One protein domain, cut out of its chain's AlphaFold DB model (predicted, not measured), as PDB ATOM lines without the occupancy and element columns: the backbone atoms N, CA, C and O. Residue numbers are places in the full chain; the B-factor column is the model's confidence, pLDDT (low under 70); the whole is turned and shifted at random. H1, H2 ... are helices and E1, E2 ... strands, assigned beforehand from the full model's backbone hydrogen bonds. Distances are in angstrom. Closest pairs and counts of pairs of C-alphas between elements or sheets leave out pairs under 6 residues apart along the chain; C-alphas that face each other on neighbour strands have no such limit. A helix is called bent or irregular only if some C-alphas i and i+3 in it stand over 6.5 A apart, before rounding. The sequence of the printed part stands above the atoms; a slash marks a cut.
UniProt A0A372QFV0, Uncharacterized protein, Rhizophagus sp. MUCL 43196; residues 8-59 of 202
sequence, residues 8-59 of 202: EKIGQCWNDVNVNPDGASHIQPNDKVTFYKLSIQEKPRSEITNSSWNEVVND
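This is residues 8 to 59 of the 202 residues of an uncharacterized protein of Rhizophagus sp. MUCL 43196 (UniProt A0A372QFV0). With little regular structure, this is a thin thread between two small ends: hairpin E1 and E2 with short helix H1 at one, helix H2 at the other, and residues 34 to 44 standing free between. The 52 printed residues hold E1, E2, H1, H2 in that order, an antiparallel sheet E1 - E2, and a mixed class with 20 residues in named elements. It is extended, radius of gyration of the C-alphas 17.4 A, spanning 45 by 23 by 21 A.

Start at E1, residues 8 to 10, and E2, residues 13 to 16, an antiparallel hairpin at 146 degrees; N 8 and O 15, 2.9 A, are within hydrogen-bond range. H1, residues 23 to 26, is too short for an O i to N i+4 pair; in H2, residues 50 to 58, every such pair is within range. H2 is apart from E1, E2 and H1.

Find C-alpha 8 at (27.168, -90.306, -18.131), where E1, 6.4 A, begins. E2 measures 10.0 A; H1, 7.0 A, is only just irregular. H2 runs 12.0 A to C-alpha 58 at (24.157, -111.143, 0.466).

The farthest C-alphas, Pro 21 and Asn 50, are 46.6 A apart. The printed part has no cut; the H1 to H2 link is long, 23 residues. Look for pLDDT under 70 at residues 12 to 13 and 35 to 42.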
ATOM      1  N   GLU A   8      27.361 -89.640 -16.845       84.12
ATOM      2  CA  GLU A   8      27.168 -90.306 -18.131       84.12
ATOM      3  C   GLU A   8      28.477 -90.963 -18.577       84.12
ATOM      4  O   GLU A   8      29.556 -90.369 -18.477       84.12
ATOM      5  N   LYS A   9      28.399 -92.200 -19.078       80.00
ATOM      6  CA  LYS A   9      29.557 -92.902 -19.631       80.00
ATOM      7  C   LYS A   9      29.613 -92.724 -21.144       80.00
ATOM      8  O   LYS A   9      28.807 -93.314 -21.857       80.00
ATOM      9  N   ILE A  10      30.624 -92.012 -21.633       74.81
ATOM     10  CA  ILE A  10      30.916 -91.897 -23.067       74.81
ATOM     11  C   ILE A  10      32.271 -92.561 -23.327       74.81
ATOM     12  O   ILE A  10      33.314 -92.110 -22.850       74.81
ATOM     13  N   GLY A  11      32.261 -93.685 -24.048       79.62
ATOM     14  CA  GLY A  11      33.455 -94.510 -24.252       79.62
ATOM     15  C   GLY A  11      34.000 -95.078 -22.932       79.62
ATOM     16  O   GLY A  11      33.323 -95.853 -22.253       79.62
ATOM     17  N   GLN A  12      35.238 -94.713 -22.577       67.88
ATOM     18  CA  GLN A  12      35.888 -95.107 -21.314       67.88
ATOM     19  C   GLN A  12      35.856 -94.017 -20.227       67.88
ATOM     20  O   GLN A  12      36.387 -94.234 -19.139       67.88
ATOM     21  N   CYS A  13      35.231 -92.867 -20.488       58.00
ATOM     22  CA  CYS A  13      35.216 -91.725 -19.575       58.00
ATOM     23  C   CYS A  13      33.856 -91.561 -18.883       58.00
ATOM     24  O   CYS A  13      32.822 -91.950 -19.428       58.00
ATOM     25  N   TRP A  14      33.876 -90.960 -17.690       78.19
ATOM     26  CA  TRP A  14      32.685 -90.555 -16.939       78.19
ATOM     27  C   TRP A  14      32.577 -89.032 -16.945       78.19
ATOM     28  O   TRP A  14      33.473 -88.356 -16.440       78.19
ATOM     29  N   ASN A  15      31.490 -88.510 -17.502       78.50
ATOM     30  CA  ASN A  15      31.219 -87.079 -17.586       78.50
ATOM     31  C   ASN A  15      30.166 -86.681 -16.553       78.50
ATOM     32  O   ASN A  15      29.177 -87.389 -16.366       78.50
ATOM     33  N   ASP A  16      30.381 -85.551 -15.883       83.50
ATOM     34  CA  ASP A  16      29.408 -84.995 -14.947       83.50
ATOM     35  C   ASP A  16      28.305 -84.270 -15.725       83.50
ATOM     36  O   ASP A  16      28.547 -83.286 -16.416       83.50
ATOM     37  N   VAL A  17      27.081 -84.777 -15.636       82.25
ATOM     38  CA  VAL A  17      25.926 -84.215 -16.343       82.25
ATOM     39  C   VAL A  17      25.465 -82.910 -15.692       82.25
ATOM     40  O   VAL A  17      24.905 -82.042 -16.360       82.25
ATOM     41  N   ASN A  18      25.740 -82.718 -14.400       77.69
ATOM     42  CA  ASN A  18      25.278 -81.540 -13.671       77.69
ATOM     43  C   ASN A  18      26.020 -80.254 -14.063       77.69
ATOM     44  O   ASN A  18      25.529 -79.170 -13.751       77.69
ATOM     45  N   VAL A  19      27.181 -80.361 -14.720       76.56
ATOM     46  CA  VAL A  19      27.953 -79.201 -15.199       76.56
ATOM     47  C   VAL A  19      27.586 -78.777 -16.625       76.56
ATOM     48  O   VAL A  19      28.039 -77.728 -17.078       76.56
ATOM     49  N   ASN A  20      26.755 -79.554 -17.328       71.19
ATOM     50  CA  ASN A  20      26.307 -79.221 -18.679       71.19
ATOM     51  C   ASN A  20      25.152 -78.197 -18.655       71.19
ATOM     52  O   ASN A  20      24.315 -78.257 -17.750       71.19
ATOM     53  N   PRO A  21      25.041 -77.301 -19.660       70.56
ATOM     54  CA  PRO A  21      23.987 -76.278 -19.728       70.56
ATOM     55  C   PRO A  21      22.567 -76.857 -19.702       70.56
ATOM     56  O   PRO A  21      21.682 -76.307 -19.052       70.56
ATOM     57  N   ASP A  22      22.379 -78.007 -20.353       71.12
ATOM     58  CA  ASP A  22      21.101 -78.717 -20.413       71.12
ATOM     59  C   ASP A  22      20.866 -79.606 -19.175       71.12
ATOM     60  O   ASP A  22      19.788 -80.182 -19.007       71.12
ATOM     61  N   GLY A  23      21.849 -79.727 -18.274       76.12
ATOM     62  CA  GLY A  23      21.771 -80.538 -17.057       76.12
ATOM     63  C   GLY A  23      21.188 -81.933 -17.303       76.12
ATOM     64  O   GLY A  23      21.452 -82.555 -18.323       76.12
ATOM     65  N   ALA A  24      20.324 -82.412 -16.405       74.25
ATOM     66  CA  ALA A  24      19.641 -83.706 -16.532       74.25
ATOM     67  C   ALA A  24      18.549 -83.767 -17.626       74.25
ATOM     68  O   ALA A  24      17.954 -84.824 -17.821       74.25
ATOM     69  N   SER A  25      18.240 -82.659 -18.313       79.94
ATOM     70  CA  SER A  25      17.103 -82.585 -19.248       79.94
ATOM     71  C   SER A  25      17.327 -83.320 -20.574       79.94
ATOM     72  O   SER A  25      16.362 -83.608 -21.278       79.94
ATOM     73  N   HIS A  26      18.575 -83.675 -20.895       76.75
ATOM     74  CA  HIS A  26      18.898 -84.459 -22.088       76.75
ATOM     75  C   HIS A  26      18.681 -85.971 -21.907       76.75
ATOM     76  O   HIS A  26      18.631 -86.684 -22.908       76.75
ATOM     77  N   ILE A  27      18.507 -86.453 -20.669       80.81
ATOM     78  CA  ILE A  27      18.267 -87.870 -20.363       80.81
ATOM     79  C   ILE A  27      16.830 -88.224 -20.752       80.81
ATOM     80  O   ILE A  27      15.868 -87.671 -20.214       80.81
ATOM     81  N   GLN A  28      16.678 -89.148 -21.695       82.06
ATOM     82  CA  GLN A  28      15.398 -89.564 -22.246       82.06
ATOM     83  C   GLN A  28      14.780 -90.716 -21.436       82.06
ATOM     84  O   GLN A  28      15.499 -91.529 -20.854       82.06
ATOM     85  N   PRO A  29      13.442 -90.881 -21.446       82.19
ATOM     86  CA  PRO A  29      12.767 -91.961 -20.715       82.19
ATOM     87  C   PRO A  29      13.223 -93.383 -21.075       82.19
ATOM     88  O   PRO A  29      13.040 -94.304 -20.285       82.19
ATOM     89  N   ASN A  30      13.790 -93.566 -22.267       84.88
ATOM     90  CA  ASN A  30      14.238 -94.867 -22.762       84.88
ATOM     91  C   ASN A  30      15.711 -95.165 -22.437       84.88
ATOM     92  O   ASN A  30      16.195 -96.248 -22.777       84.88
ATOM     93  N   ASP A  31      16.428 -94.234 -21.805       81.75
ATOM     94  CA  ASP A  31      17.829 -94.429 -21.455       81.75
ATOM     95  C   ASP A  31      17.978 -95.462 -20.336       81.75
ATOM     96  O   ASP A  31      17.212 -95.514 -19.370       81.75
ATOM     97  N   LYS A  32      19.008 -96.303 -20.449       82.25
ATOM     98  CA  LYS A  32      19.341 -97.268 -19.400       82.25
ATOM     99  C   LYS A  32      20.037 -96.547 -18.256       82.25
ATOM    100  O   LYS A  32      21.223 -96.242 -18.336       82.25
ATOM    101  N   VAL A  33      19.294 -96.330 -17.180       77.06
ATOM    102  CA  VAL A  33      19.795 -95.714 -15.951       77.06
ATOM    103  C   VAL A  33      20.052 -96.768 -14.875       77.06
ATOM    104  O   VAL A  33      19.248 -97.675 -14.667       77.06
ATOM    105  N   THR A  34      21.170 -96.627 -14.163       72.88
ATOM    106  CA  THR A  34      21.489 -97.434 -12.979       72.88
ATOM    107  C   THR A  34      21.536 -96.515 -11.769       72.88
ATOM    108  O   THR A  34      22.322 -95.569 -11.730       72.88
ATOM    109  N   PHE A  35      20.700 -96.789 -10.770       68.31
ATOM    110  CA  PHE A  35      20.652 -96.000  -9.545       68.31
ATOM    111  C   PHE A  35      21.608 -96.577  -8.502       68.31
ATOM    112  O   PHE A  35      21.404 -97.682  -8.012       68.31
ATOM    113  N   TYR A  36      22.614 -95.796  -8.117       60.59
ATOM    114  CA  TYR A  36      23.447 -96.088  -6.954       60.59
ATOM    115  C   TYR A  36      22.942 -95.266  -5.773       60.59
ATOM    116  O   TYR A  36      23.131 -94.051  -5.718       60.59
ATOM    117  N   LYS A  37      22.272 -95.921  -4.825       59.94
ATOM    118  CA  LYS A  37      21.857 -95.284  -3.575       59.94
ATOM    119  C   LYS A  37      22.912 -95.570  -2.517       59.94
ATOM    120  O   LYS A  37      22.943 -96.654  -1.947       59.94
ATOM    121  N   LEU A  38      23.771 -94.593  -2.241       54.78
ATOM    122  CA  LEU A  38      24.655 -94.671  -1.084       54.78
ATOM    123  C   LEU A  38      23.776 -94.590   0.176       54.78
ATOM    124  O   LEU A  38      23.171 -93.554   0.451       54.78
ATOM    125  N   SER A  39      23.648 -95.686   0.925       52.94
ATOM    126  CA  SER A  39      23.072 -95.630   2.271       52.94
ATOM    127  C   SER A  39      24.112 -95.002   3.198       52.94
ATOM    128  O   SER A  39      25.001 -95.681   3.701       52.94
ATOM    129  N   ILE A  40      24.041 -93.681   3.381       51.97
ATOM    130  CA  ILE A  40      24.936 -92.912   4.264       51.97
ATOM    131  C   ILE A  40      24.434 -93.030   5.712       51.97
ATOM    132  O   ILE A  40      24.085 -92.045   6.354       51.97
ATOM    133  N   GLN A  41      24.306 -94.248   6.228       57.44
ATOM    134  CA  GLN A  41      24.227 -94.453   7.672       57.44
ATOM    135  C   GLN A  41      25.485 -95.190   8.099       57.44
ATOM    136  O   GLN A  41      25.508 -96.414   8.184       57.44
ATOM    137  N   GLU A  42      26.540 -94.417   8.347       62.78
ATOM    138  CA  GLU A  42      27.685 -94.914   9.098       62.78
ATOM    139  C   GLU A  42      27.212 -95.179  10.529       62.78
ATOM    140  O   GLU A  42      26.856 -94.262  11.269       62.78
ATOM    141  N   LYS A  43      27.118 -96.458  10.881       72.88
ATOM    142  CA  LYS A  43      26.772 -96.926  12.220       72.88
ATOM    143  C   LYS A  43      27.718 -98.055  12.604       72.88
ATOM    144  O   LYS A  43      28.094 -98.847  11.732       72.88
ATOM    145  N   PRO A  44      28.086 -98.180  13.888       77.06
ATOM    146  CA  PRO A  44      28.825 -99.333  14.372       77.06
ATOM    147  C   PRO A  44      28.149-100.640  13.946       77.06
ATOM    148  O   PRO A  44      26.931-100.785  14.058       77.06
ATOM    149  N   ARG A  45      28.934-101.642  13.525       78.00
ATOM    150  CA  ARG A  45      28.395-102.977  13.197       78.00
ATOM    151  C   ARG A  45      27.584-103.569  14.356       78.00
ATOM    152  O   ARG A  45      26.653-104.329  14.103       78.00
ATOM    153  N   SER A  46      27.904-103.215  15.601       82.56
ATOM    154  CA  SER A  46      27.166-103.618  16.805       82.56
ATOM    155  C   SER A  46      25.723-103.110  16.857       82.56
ATOM    156  O   SER A  46      24.901-103.722  17.529       82.56
ATOM    157  N   GLU A  47      25.396-102.027  16.151       83.06
ATOM    158  CA  GLU A  47      24.039-101.468  16.083       83.06
ATOM    159  C   GLU A  47      23.190-102.096  14.967       83.06
ATOM    160  O   GLU A  47      21.985-101.858  14.884       83.06
ATOM    161  N   ILE A  48      23.799-102.915  14.104       82.12
ATOM    162  CA  ILE A  48      23.118-103.602  13.008       82.12
ATOM    163  C   ILE A  48      22.764-105.016  13.468       82.12
ATOM    164  O   ILE A  48      23.635-105.808  13.840       82.12
ATOM    165  N   THR A  49      21.476-105.361  13.420       88.75
ATOM    166  CA  THR A  49      21.026-106.722  13.737       88.75
ATOM    167  C   THR A  49      21.635-107.737  12.764       88.75
ATOM    168  O   THR A  49      21.930-107.420  11.611       88.75
ATOM    169  N   ASN A  50      21.822-108.984  13.201       88.69
ATOM    170  CA  ASN A  50      22.403-110.014  12.331       88.69
ATOM    171  C   ASN A  50      21.536-110.319  11.104       88.69
ATOM    172  O   ASN A  50      22.085-110.602  10.045       88.69
ATOM    173  N   SER A  51      20.208-110.230  11.219       86.50
ATOM    174  CA  SER A  51      19.300-110.401  10.081       86.50
ATOM    175  C   SER A  51      19.498-109.299   9.041       86.50
ATOM    176  O   SER A  51      19.730-109.614   7.877       86.50
ATOM    177  N   SER A  52      19.508-108.029   9.459       82.56
ATOM    178  CA  SER A  52      19.757-106.898   8.555       82.56
ATOM    179  C   SER A  52      21.168-106.929   7.964       82.56
ATOM    180  O   SER A  52      21.353-106.627   6.792       82.56
ATOM    181  N   TRP A  53      22.176-107.332   8.745       84.31
ATOM    182  CA  TRP A  53      23.533-107.516   8.229       84.31
ATOM    183  C   TRP A  53      23.587-108.584   7.138       84.31
ATOM    184  O   TRP A  53      24.180-108.350   6.090       84.31
ATOM    185  N   ASN A  54      22.954-109.736   7.373       84.69
ATOM    186  CA  ASN A  54      22.931-110.841   6.419       84.69
ATOM    187  C   ASN A  54      22.213-110.464   5.120       84.69
ATOM    188  O   ASN A  54      22.638-110.890   4.054       84.69
ATOM    189  N   GLU A  55      21.156-109.660   5.185       83.25
ATOM    190  CA  GLU A  55      20.496-109.123   3.993       83.25
ATOM    191  C   GLU A  55      21.445-108.218   3.193       83.25
ATOM    192  O   GLU A  55      21.628-108.415   1.995       83.25
ATOM    193  N   VAL A  56      22.136-107.297   3.874       79.31
ATOM    194  CA  VAL A  56      23.054-106.341   3.238       79.31
ATOM    195  C   VAL A  56      24.261-107.025   2.590       79.31
ATOM    196  O   VAL A  56      24.621-106.663   1.472       79.31
ATOM    197  N   VAL A  57      24.892-108.006   3.249       80.31
ATOM    198  CA  VAL A  57      26.090-108.686   2.702       80.31
ATOM    199  C   VAL A  57      25.784-109.665   1.573       80.31
ATOM    200  O   VAL A  57      26.682-109.968   0.791       80.31
ATOM    201  N   ASN A  58      24.555-110.182   1.498       79.12
ATOM    202  CA  ASN A  58      24.157-111.143   0.466       79.12
ATOM    203  C   ASN A  58      23.581-110.472  -0.789       79.12
ATOM    204  O   ASN A  58      23.335-111.147  -1.788       79.12
ATOM    205  N   ASP A  59      23.385-109.155  -0.765       77.69
ATOM    206  CA  ASP A  59      23.008-108.375  -1.935       77.69
ATOM    207  C   ASP A  59      24.264-107.858  -2.655       77.69
ATOM    208  O   ASP A  59      24.944-106.930  -2.213       77.69
TER     209      ASP A  59